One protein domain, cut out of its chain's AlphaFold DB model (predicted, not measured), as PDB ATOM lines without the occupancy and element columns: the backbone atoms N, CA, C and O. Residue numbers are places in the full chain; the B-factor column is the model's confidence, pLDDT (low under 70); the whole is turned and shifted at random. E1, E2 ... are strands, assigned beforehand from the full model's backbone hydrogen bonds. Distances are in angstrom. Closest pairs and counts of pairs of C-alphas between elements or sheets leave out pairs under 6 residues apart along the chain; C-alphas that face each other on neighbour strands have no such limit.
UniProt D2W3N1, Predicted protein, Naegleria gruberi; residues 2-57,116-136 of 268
ATOM      1  N   ALA A   2     -13.979  26.662  41.513       54.81
ATOM      2  CA  ALA A   2     -12.741  26.659  42.298       54.81
ATOM      3  C   ALA A   2     -13.069  26.796  43.799       54.81
ATOM      4  O   ALA A   2     -14.140  27.294  44.149       54.81
ATOM      5  N   ARG A   3     -12.178  26.348  44.693       57.47
ATOM      6  CA  ARG A   3     -12.361  26.524  46.146       57.47
ATOM      7  C   ARG A   3     -11.777  27.873  46.579       57.47
ATOM      8  O   ARG A   3     -10.656  28.194  46.206       57.47
ATOM      9  N   GLY A   4     -12.516  28.629  47.395       62.62
ATOM     10  CA  GLY A   4     -12.023  29.869  48.015       62.62
ATOM     11  C   GLY A   4     -12.026  31.124  47.130       62.62
ATOM     12  O   GLY A   4     -11.352  32.092  47.482       62.62
ATOM     13  N   ILE A   5     -12.762  31.100  46.013       68.56
ATOM     14  CA  ILE A   5     -13.094  32.283  45.205       68.56
ATOM     15  C   ILE A   5     -14.365  32.945  45.771       68.56
ATOM     16  O   ILE A   5     -15.294  32.227  46.156       68.56
ATOM     17  N   SER A   6     -14.409  34.276  45.869       72.31
ATOM     18  CA  SER A   6     -15.641  35.017  46.199       72.31
ATOM     19  C   SER A   6     -16.521  35.245  44.957       72.31
ATOM     20  O   SER A   6     -16.142  34.888  43.843       72.31
ATOM     21  N   SER A   7     -17.715  35.823  45.134       73.44
ATOM     22  CA  SER A   7     -18.598  36.220  44.020       73.44
ATOM     23  C   SER A   7     -17.988  37.293  43.116       73.44
ATOM     24  O   SER A   7     -18.291  37.336  41.926       73.44
ATOM     25  N   ASP A   8     -17.118  38.127  43.688       74.19
ATOM     26  CA  ASP A   8     -16.614  39.367  43.090       74.19
ATOM     27  C   ASP A   8     -15.157  39.198  42.598       74.19
ATOM     28  O   ASP A   8     -14.468  40.161  42.250       74.19
ATOM     29  N   GLU A   9     -14.663  37.953  42.601       81.19
ATOM     30  CA  GLU A   9     -13.323  37.571  42.166       81.19
ATOM     31  C   GLU A   9     -13.329  36.886  40.797       81.19
ATOM     32  O   GLU A   9     -14.046  35.914  40.549       81.19
ATOM     33  N   VAL A  10     -12.423  37.328  39.927       83.81
ATOM     34  CA  VAL A  10     -12.162  36.709  38.627       83.81
ATOM     35  C   VAL A  10     -10.942  35.793  38.726       83.81
ATOM     36  O   VAL A  10      -9.887  36.171  39.240       83.81
ATOM     37  N   ALA A  11     -11.070  34.575  38.200       86.69
ATOM     38  CA  ALA A  11      -9.965  33.632  38.079       86.69
ATOM     39  C   ALA A  11      -9.118  33.939  36.834       86.69
ATOM     40  O   ALA A  11      -9.551  33.712  35.704       86.69
ATOM     41  N   ILE A  12      -7.888  34.413  37.039       86.38
ATOM     42  CA  ILE A  12      -6.979  34.844  35.971       86.38
ATOM     43  C   ILE A  12      -5.792  33.880  35.883       86.38
ATOM     44  O   ILE A  12      -5.188  33.515  36.893       86.38
ATOM     45  N   ARG A  13      -5.406  33.486  34.665       89.69
ATOM     46  CA  ARG A  13      -4.184  32.711  34.398       89.69
ATOM     47  C   ARG A  13      -3.322  33.447  33.382       89.69
ATOM     48  O   ARG A  13      -3.809  33.833  32.327       89.69
ATOM     49  N   LEU A  14      -2.040  33.602  33.698       88.50
ATOM     50  CA  LEU A  14      -1.070  34.307  32.861       88.50
ATOM     51  C   LEU A  14       0.106  33.380  32.555       88.50
ATOM     52  O   LEU A  14       0.672  32.766  33.462       88.50
ATOM     53  N   GLN A  15       0.460  33.280  31.275       90.19
ATOM     54  CA  GLN A  15       1.516  32.410  30.763       90.19
ATOM     55  C   GLN A  15       2.532  33.237  29.979       90.19
ATOM     56  O   GLN A  15       2.206  33.832  28.955       90.19
ATOM     57  N   ASN A  16       3.782  33.248  30.438       88.81
ATOM     58  CA  ASN A  16       4.875  33.869  29.703       88.81
ATOM     59  C   ASN A  16       5.448  32.863  28.694       88.81
ATOM     60  O   ASN A  16       6.190  31.952  29.061       88.81
ATOM     61  N   LEU A  17       5.102  33.045  27.417       90.31
ATOM     62  CA  LEU A  17       5.593  32.225  26.305       90.31
ATOM     63  C   LEU A  17       7.042  32.551  25.893       90.31
ATOM     64  O   LEU A  17       7.628  31.815  25.101       90.31
ATOM     65  N   HIS A  18       7.650  33.627  26.409       89.00
ATOM     66  CA  HIS A  18       9.018  33.988  26.044       89.00
ATOM     67  C   HIS A  18      10.026  32.977  26.647       89.00
ATOM     68  O   HIS A  18      10.005  32.742  27.858       89.00
ATOM     69  N   PRO A  19      10.977  32.428  25.855       82.88
ATOM     70  CA  PRO A  19      11.879  31.358  26.299       82.88
ATOM     71  C   PRO A  19      12.856  31.741  27.425       82.88
ATOM     72  O   PRO A  19      13.186  30.898  28.251       82.88
ATOM     73  N   SER A  20      13.343  32.990  27.460       83.38
ATOM     74  CA  SER A  20      14.415  33.414  28.382       83.38
ATOM     75  C   SER A  20      14.209  34.727  29.155       83.38
ATOM     76  O   SER A  20      14.942  34.964  30.112       83.38
ATOM     77  N   LYS A  21      13.253  35.591  28.784       89.31
ATOM     78  CA  LYS A  21      13.021  36.882  29.456       89.31
ATOM     79  C   LYS A  21      11.828  36.803  30.414       89.31
ATOM     80  O   LYS A  21      10.800  36.237  30.035       89.31
ATOM     81  N   PRO A  22      11.916  37.388  31.622       88.44
ATOM     82  CA  PRO A  22      10.731  37.651  32.423       88.44
ATOM     83  C   PRO A  22       9.862  38.723  31.749       88.44
ATOM     84  O   PRO A  22      10.374  39.582  31.031       88.44
ATOM     85  N   LEU A  23       8.560  38.675  32.011       86.62
ATOM     86  CA  LEU A  23       7.582  39.675  31.594       86.62
ATOM     87  C   LEU A  23       7.008  40.347  32.843       86.62
ATOM     88  O   LEU A  23       6.513  39.659  33.735       86.62
ATOM     89  N   THR A  24       7.063  41.673  32.903       89.12
ATOM     90  CA  THR A  24       6.362  42.454  33.929       89.12
ATOM     91  C   THR A  24       4.982  42.829  33.399       89.12
ATOM     92  O   THR A  24       4.877  43.275  32.258       89.12
ATOM     93  N   ILE A  25       3.937  42.637  34.204       86.06
ATOM     94  CA  ILE A  25       2.552  43.015  33.882       86.06
ATOM     95  C   ILE A  25       2.022  43.887  35.015       86.06
ATOM     96  O   ILE A  25       2.214  43.557  36.184       86.06
ATOM     97  N   ASP A  26       1.350  44.979  34.664       86.69
ATOM     98  CA  ASP A  26       0.684  45.865  35.612       86.69
ATOM     99  C   ASP A  26      -0.838  45.738  35.480       86.69
ATOM    100  O   ASP A  26      -1.428  46.154  34.484       86.69
ATOM    101  N   PHE A  27      -1.480  45.151  36.489       82.75
ATOM    102  CA  PHE A  27      -2.929  44.957  36.521       82.75
ATOM    103  C   PHE A  27      -3.720  46.273  36.556       82.75
ATOM    104  O   PHE A  27      -4.884  46.264  36.167       82.75
ATOM    105  N   SER A  28      -3.107  47.401  36.945       77.38
ATOM    106  CA  SER A  28      -3.770  48.718  36.928       77.38
ATOM    107  C   SER A  28      -3.978  49.290  35.519       77.38
ATOM    108  O   SER A  28      -4.764  50.217  35.352       77.38
ATOM    109  N   THR A  29      -3.301  48.738  34.505       78.06
ATOM    110  CA  THR A  29      -3.416  49.155  33.090       78.06
ATOM    111  C   THR A  29      -3.737  47.994  32.142       78.06
ATOM    112  O   THR A  29      -3.797  48.178  30.929       78.06
ATOM    113  N   LEU A  30      -3.956  46.788  32.680       82.19
ATOM    114  CA  LEU A  30      -4.252  45.577  31.906       82.19
ATOM    115  C   LEU A  30      -5.695  45.538  31.370       82.19
ATOM    116  O   LEU A  30      -5.965  44.836  30.397       82.19
ATOM    117  N   PHE A  31      -6.613  46.261  32.012       81.88
ATOM    118  CA  PHE A  31      -8.039  46.272  31.689       81.88
ATOM    119  C   PHE A  31      -8.492  47.626  31.135       81.88
ATOM    120  O   PHE A  31      -7.842  48.649  31.331       81.88
ATOM    121  N   SER A  32      -9.619  47.615  30.421       75.50
ATOM    122  CA  SER A  32     -10.260  48.815  29.880       75.50
ATOM    123  C   SER A  32     -10.787  49.738  30.981       75.50
ATOM    124  O   SER A  32     -11.115  49.286  32.079       75.50
ATOM    125  N   GLU A  33     -10.953  51.021  30.650       71.44
ATOM    126  CA  GLU A  33     -11.572  52.012  31.535       71.44
ATOM    127  C   GLU A  33     -12.911  51.513  32.112       71.44
ATOM    128  O   GLU A  33     -13.722  50.886  31.424       71.44
ATOM    129  N   GLY A  34     -13.126  51.777  33.402       67.44
ATOM    130  CA  GLY A  34     -14.290  51.304  34.152       67.44
ATOM    131  C   GLY A  34     -14.114  49.953  34.856       67.44
ATOM    132  O   GLY A  34     -15.045  49.533  35.542       67.44
ATOM    133  N   ILE A  35     -12.959  49.286  34.720       76.06
ATOM    134  CA  ILE A  35     -12.603  48.052  35.442       76.06
ATOM    135  C   ILE A  35     -11.418  48.329  36.376       76.06
ATOM    136  O   ILE A  35     -10.306  48.588  35.923       76.06
ATOM    137  N   GLU A  36     -11.643  48.221  37.684       78.81
ATOM    138  CA  GLU A  36     -10.634  48.476  38.717       78.81
ATOM    139  C   GLU A  36     -10.320  47.185  39.494       78.81
ATOM    140  O   GLU A  36     -11.224  46.490  39.958       78.81
ATOM    141  N   VAL A  37      -9.030  46.851  39.625       79.25
ATOM    142  CA  VAL A  37      -8.546  45.704  40.416       79.25
ATOM    143  C   VAL A  37      -8.228  46.183  41.832       79.25
ATOM    144  O   VAL A  37      -7.411  47.087  41.999       79.25
ATOM    145  N   SER A  38      -8.861  45.584  42.842       78.44
ATOM    146  CA  SER A  38      -8.765  46.021  44.245       78.44
ATOM    147  C   SER A  38      -7.963  45.079  45.153       78.44
ATOM    148  O   SER A  38      -7.406  45.529  46.151       78.44
ATOM    149  N   ASP A  39      -7.855  43.797  44.797       80.81
ATOM    150  CA  ASP A  39      -6.985  42.804  45.446       80.81
ATOM    151  C   ASP A  39      -6.501  41.767  44.416       80.81
ATOM    152  O   ASP A  39      -7.175  41.516  43.412       80.81
ATOM    153  N   LEU A  40      -5.333  41.163  44.654       81.50
ATOM    154  CA  LEU A  40      -4.687  40.206  43.755       81.50
ATOM    155  C   LEU A  40      -3.979  39.090  44.543       81.50
ATOM    156  O   LEU A  40      -2.881  39.261  45.075       81.50
ATOM    157  N   ARG A  41      -4.584  37.899  44.561       84.38
ATOM    158  CA  ARG A  41      -4.163  36.761  45.394       84.38
ATOM    159  C   ARG A  41      -3.567  35.644  44.532       84.38
ATOM    160  O   ARG A  41      -4.277  35.010  43.752       84.38
ATOM    161  N   GLU A  42      -2.260  35.380  44.654       83.25
ATOM    162  CA  GLU A  42      -1.585  34.332  43.866       83.25
ATOM    163  C   GLU A  42      -1.972  32.920  44.345       83.25
ATOM    164  O   GLU A  42      -1.762  32.534  45.503       83.25
ATOM    165  N   ARG A  43      -2.523  32.128  43.421       82.06
ATOM    166  CA  ARG A  43      -3.043  30.777  43.644       82.06
ATOM    167  C   ARG A  43      -2.219  29.733  42.893       82.06
ATOM    168  O   ARG A  43      -1.547  30.009  41.900       82.06
ATOM    169  N   SER A  44      -2.290  28.489  43.362       80.12
ATOM    170  CA  SER A  44      -1.740  27.338  42.645       80.12
ATOM    171  C   SER A  44      -2.330  27.227  41.230       80.12
ATOM    172  O   SER A  44      -3.435  27.696  40.971       80.12
ATOM    173  N   LEU A  45      -1.625  26.558  40.308       80.56
ATOM    174  CA  LEU A  45      -2.042  26.429  38.898       80.56
ATOM    175  C   LEU A  45      -3.476  25.882  38.721       80.56
ATOM    176  O   LEU A  45      -4.156  26.217  37.754       80.56
ATOM    177  N   ASN A  46      -3.937  25.054  39.663       80.44
ATOM    178  CA  ASN A  46      -5.280  24.471  39.719       80.44
ATOM    179  C   ASN A  46      -6.304  25.276  40.553       80.44
ATOM    180  O   ASN A  46      -7.420  24.801  40.721       80.44
ATOM    181  N   LEU A  47      -5.949  26.465  41.056       79.50
ATOM    182  CA  LEU A  47      -6.824  27.374  41.814       79.50
ATOM    183  C   LEU A  47      -7.415  26.765  43.108       79.50
ATOM    184  O   LEU A  47      -8.569  27.015  43.446       79.50
ATOM    185  N   ILE A  48      -6.633  25.944  43.823       74.38
ATOM    186  CA  ILE A  48      -7.062  25.277  45.075       74.38
ATOM    187  C   ILE A  48      -6.338  25.825  46.312       74.38
ATOM    188  O   ILE A  48      -6.925  25.866  47.388       74.38
ATOM    189  N   TYR A  49      -5.074  26.230  46.174       73.94
ATOM    190  CA  TYR A  49      -4.214  26.617  47.295       73.94
ATOM    191  C   TYR A  49      -3.655  28.023  47.103       73.94
ATOM    192  O   TYR A  49      -3.487  28.469  45.965       73.94
ATOM    193  N   GLU A  50      -3.298  28.702  48.191       73.56
ATOM    194  CA  GLU A  50      -2.463  29.901  48.094       73.56
ATOM    195  C   GLU A  50      -0.998  29.552  47.784       73.56
ATOM    196  O   GLU A  50      -0.530  28.441  48.053       73.56
ATOM    197  N   VAL A  51      -0.272  30.501  47.188       71.81
ATOM    198  CA  VAL A  51       1.185  30.391  46.967       71.81
ATOM    199  C   VAL A  51       1.985  31.012  48.125       71.81
ATOM    200  O   VAL A  51       3.170  30.717  48.270       71.81
ATOM    201  N   SER A  52       1.333  31.811  48.980       62.41
ATOM    202  CA  SER A  52       1.877  32.332  50.247       62.41
ATOM    203  C   SER A  52       2.138  31.220  51.276       62.41
ATOM    204  O   SER A  52       3.122  31.276  52.015       62.41
ATOM    205  N   GLU A  53       1.298  30.175  51.286       56.03
ATOM    206  CA  GLU A  53       1.529  28.920  52.000       56.03
ATOM    207  C   GLU A  53       2.889  28.343  51.572       56.03
ATOM    208  O   GLU A  53       3.027  27.857  50.447       56.03
ATOM    209  N   GLU A  54       3.902  28.365  52.452       49.59
ATOM    210  CA  GLU A  54       5.262  27.876  52.160       49.59
ATOM    211  C   GLU A  54       5.301  26.352  51.901       49.59
ATOM    212  O   GLU A  54       5.768  25.556  52.727       49.59
ATOM    213  N   LYS A  55       4.833  25.912  50.726       53.00
ATOM    214  CA  LYS A  55       4.857  24.503  50.331       53.00
ATOM    215  C   LYS A  55       6.312  24.064  50.221       53.00
ATOM    216  O   LYS A  55       7.049  24.512  49.339       53.00
ATOM    217  N   ARG A  56       6.721  23.177  51.133       55.81
ATOM    218  CA  ARG A  56       8.072  22.607  51.236       55.81
ATOM    219  C   ARG A  56       8.385  21.757  49.995       55.81
ATOM    220  O   ARG A  56       8.290  20.535  50.032       55.81
ATOM    221  N   LYS A  57       8.736  22.402  48.875       59.25
ATOM    222  CA  LYS A  57       9.113  21.729  47.623       59.25
ATOM    223  C   LYS A  57      10.282  20.780  47.896       59.25
ATOM    224  O   LYS A  57      11.359  21.237  48.284       59.25
ATOM    225  N   PRO A 116       1.303  46.986  44.339       60.72
ATOM    226  CA  PRO A 116       0.548  45.758  44.617       60.72
ATOM    227  C   PRO A 116      -0.044  45.107  43.357       60.72
ATOM    228  O   PRO A 116      -0.323  43.911  43.352       60.72
ATOM    229  N   TYR A 117      -0.182  45.880  42.277       69.19
ATOM    230  CA  TYR A 117      -0.746  45.451  40.999       69.19
ATOM    231  C   TYR A 117       0.317  45.111  39.940       69.19
ATOM    232  O   TYR A 117      -0.029  44.606  38.874       69.19
ATOM    233  N   THR A 118       1.609  45.332  40.206       79.44
ATOM    234  CA  THR A 118       2.691  45.033  39.253       79.44
ATOM    235  C   THR A 118       3.342  43.685  39.575       79.44
ATOM    236  O   THR A 118       4.079  43.548  40.553       79.44
ATOM    237  N   ILE A 119       3.122  42.679  38.726       84.62
ATOM    238  CA  ILE A 119       3.711  41.338  38.864       84.62
ATOM    239  C   ILE A 119       4.867  41.110  37.884       84.62
ATOM    240  O   ILE A 119       4.887  41.652  36.780       84.62
ATOM    241  N   THR A 120       5.783  40.206  38.241       85.06
ATOM    242  CA  THR A 120       6.809  39.686  37.325       85.06
ATOM    243  C   THR A 120       6.597  38.190  37.093       85.06
ATOM    244  O   THR A 120       6.674  37.383  38.024       85.06
ATOM    245  N   LEU A 121       6.367  37.812  35.836       85.38
ATOM    246  CA  LEU A 121       6.262  36.435  35.353       85.38
ATOM    247  C   LEU A 121       7.630  35.962  34.835       85.38
ATOM    248  O   LEU A 121       8.105  36.488  33.825       85.38
ATOM    249  N   PRO A 122       8.275  34.960  35.461       85.19
ATOM    250  CA  PRO A 122       9.477  34.334  34.912       85.19
ATOM    251  C   PRO A 122       9.278  33.816  33.478       85.19
ATOM    252  O   PRO A 122       8.151  33.543  33.058       85.19
ATOM    253  N   ALA A 123      10.376  33.648  32.740       82.38
ATOM    254  CA  ALA A 123      10.367  32.978  31.438       82.38
ATOM    255  C   ALA A 123       9.727  31.578  31.524       82.38
ATOM    256  O   ALA A 123       9.820  30.934  32.572       82.38
ATOM    257  N   THR A 124       9.061  31.152  30.443       83.38
ATOM    258  CA  THR A 124       8.382  29.843  30.289       83.38
ATOM    259  C   THR A 124       7.475  29.415  31.454       83.38
ATOM    260  O   THR A 124       7.222  28.226  31.653       83.38
ATOM    261  N   SER A 125       6.958  30.372  32.233       81.38
ATOM    262  CA  SER A 125       6.182  30.101  33.444       81.38
ATOM    263  C   SER A 125       4.697  30.421  33.288       81.38
ATOM    264  O   SER A 125       4.299  31.278  32.497       81.38
ATOM    265  N   ILE A 126       3.877  29.728  34.082       84.44
ATOM    266  CA  ILE A 126       2.444  29.977  34.222       84.44
ATOM    267  C   ILE A 126       2.175  30.321  35.685       84.44
ATOM    268  O   ILE A 126       2.569  29.566  36.578       84.44
ATOM    269  N   LYS A 127       1.477  31.431  35.927       85.75
ATOM    270  CA  LYS A 127       0.905  31.777  37.232       85.75
ATOM    271  C   LYS A 127      -0.614  31.850  37.148       85.75
ATOM    272  O   LYS A 127      -1.200  31.929  36.066       85.75
ATOM    273  N   SER A 128      -1.272  31.767  38.295       86.69
ATOM    274  CA  SER A 128      -2.725  31.858  38.398       86.69
ATOM    275  C   SER A 128      -3.096  32.678  39.628       86.69
ATOM    276  O   SER A 128      -2.387  32.659  40.632       86.69
ATOM    277  N   TYR A 129      -4.177  33.435  39.521       86.31
ATOM    278  CA  TYR A 129      -4.580  34.455  40.478       86.31
ATOM    279  C   TYR A 129      -6.096  34.418  40.662       86.31
ATOM    280  O   TYR A 129      -6.827  34.101  39.720       86.31
ATOM    281  N   PHE A 130      -6.562  34.795  41.848       85.31
ATOM    282  CA  PHE A 130      -7.863  35.447  41.969       85.31
ATOM    283  C   PHE A 130      -7.616  36.954  42.052       85.31
ATOM    284  O   PHE A 130      -6.708  37.384  42.766       85.31
ATOM    285  N   ALA A 131      -8.378  37.736  41.296       84.31
ATOM    286  CA  ALA A 131      -8.361  39.191  41.364       84.31
ATOM    287  C   ALA A 131      -9.757  39.677  41.751       84.31
ATOM    288  O   ALA A 131     -10.726  39.312  41.081       84.31
ATOM    289  N   ALA A 132      -9.866  40.487  42.802       83.19
ATOM    290  CA  ALA A 132     -11.108  41.182  43.117       83.19
ATOM    291  C   ALA A 132     -11.261  42.343  42.126       83.19
ATOM    292  O   ALA A 132     -10.353  43.172  41.999       83.19
ATOM    293  N   MET A 133     -12.366  42.366  41.380       79.69
ATOM    294  CA  MET A 133     -12.546  43.275  40.244       79.69
ATOM    295  C   MET A 133     -13.876  44.016  40.351       79.69
ATOM    296  O   MET A 133     -14.945  43.412  40.319       79.69
ATOM    297  N   THR A 134     -13.808  45.340  40.447       77.25
ATOM    298  CA  THR A 134     -14.976  46.217  40.572       77.25
ATOM    299  C   THR A 134     -15.218  46.990  39.284       77.25
ATOM    300  O   THR A 134     -14.305  47.620  38.750       77.25
ATOM    301  N   PHE A 135     -16.463  46.985  38.807       75.12
ATOM    302  CA  PHE A 135     -16.902  47.829  37.696       75.12
ATOM    303  C   PHE A 135     -17.343  49.204  38.214       75.12
ATOM    304  O   PHE A 135     -18.367  49.307  38.889       75.12
ATOM    305  N   SER A 136     -16.628  50.274  37.860       65.44
ATOM    306  CA  SER A 136     -16.998  51.653  38.225       65.44
ATOM    307  C   SER A 136     -17.999  52.303  37.255       65.44
ATOM    308  O   SER A 136     -18.336  53.483  37.387       65.44
TER     309      SER A 136
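What this domain is: This is residues 2 to 57 and 116 to 136 of the 268 residues of the protein "Predicted protein" of Naegleria gruberi (UniProt D2W3N1). A strongly twisted sheet of three long strands, E5 in the middle, has a small two-strand ribbon, E2 with E4, off to one side. Residues 44 to 57 run on from E3 with no named element. The 77 printed residues hold no named helix and five strands, E1 to E5; the class is all strand, with 34 residues in named elements. The whole is compact, radius of gyration of the C-alphas 13.1 A, spanning 38 by 28 by 18 A.

Where its parts are: E1, residues 9 to 15, 19.4 A, begins at C-alpha (-13.323, 37.571, 42.166). E2 is residues 23 to 26, E3 35 to 43, 21.4 A, bending at 38, E4 118 to 121. E5, 126 to 135, 26.6 A, bends at 132 and ends at (-16.902, 47.829, 37.696).

How they stand to each other: E1, E5, E3 is antiparallel: N 12 and O 129 are 2.9 A apart, N 41 and O 130 2.8 A. E2 and E4 are antiparallel, N 25 to O 119 2.9 A. E2 and E5 are apart.

The domain as a whole: Residues 58 to 115 are cut out, C-alphas 57 and 116 25.7 A apart. Fourteen residues, among them 52 to 57, are under pLDDT 70.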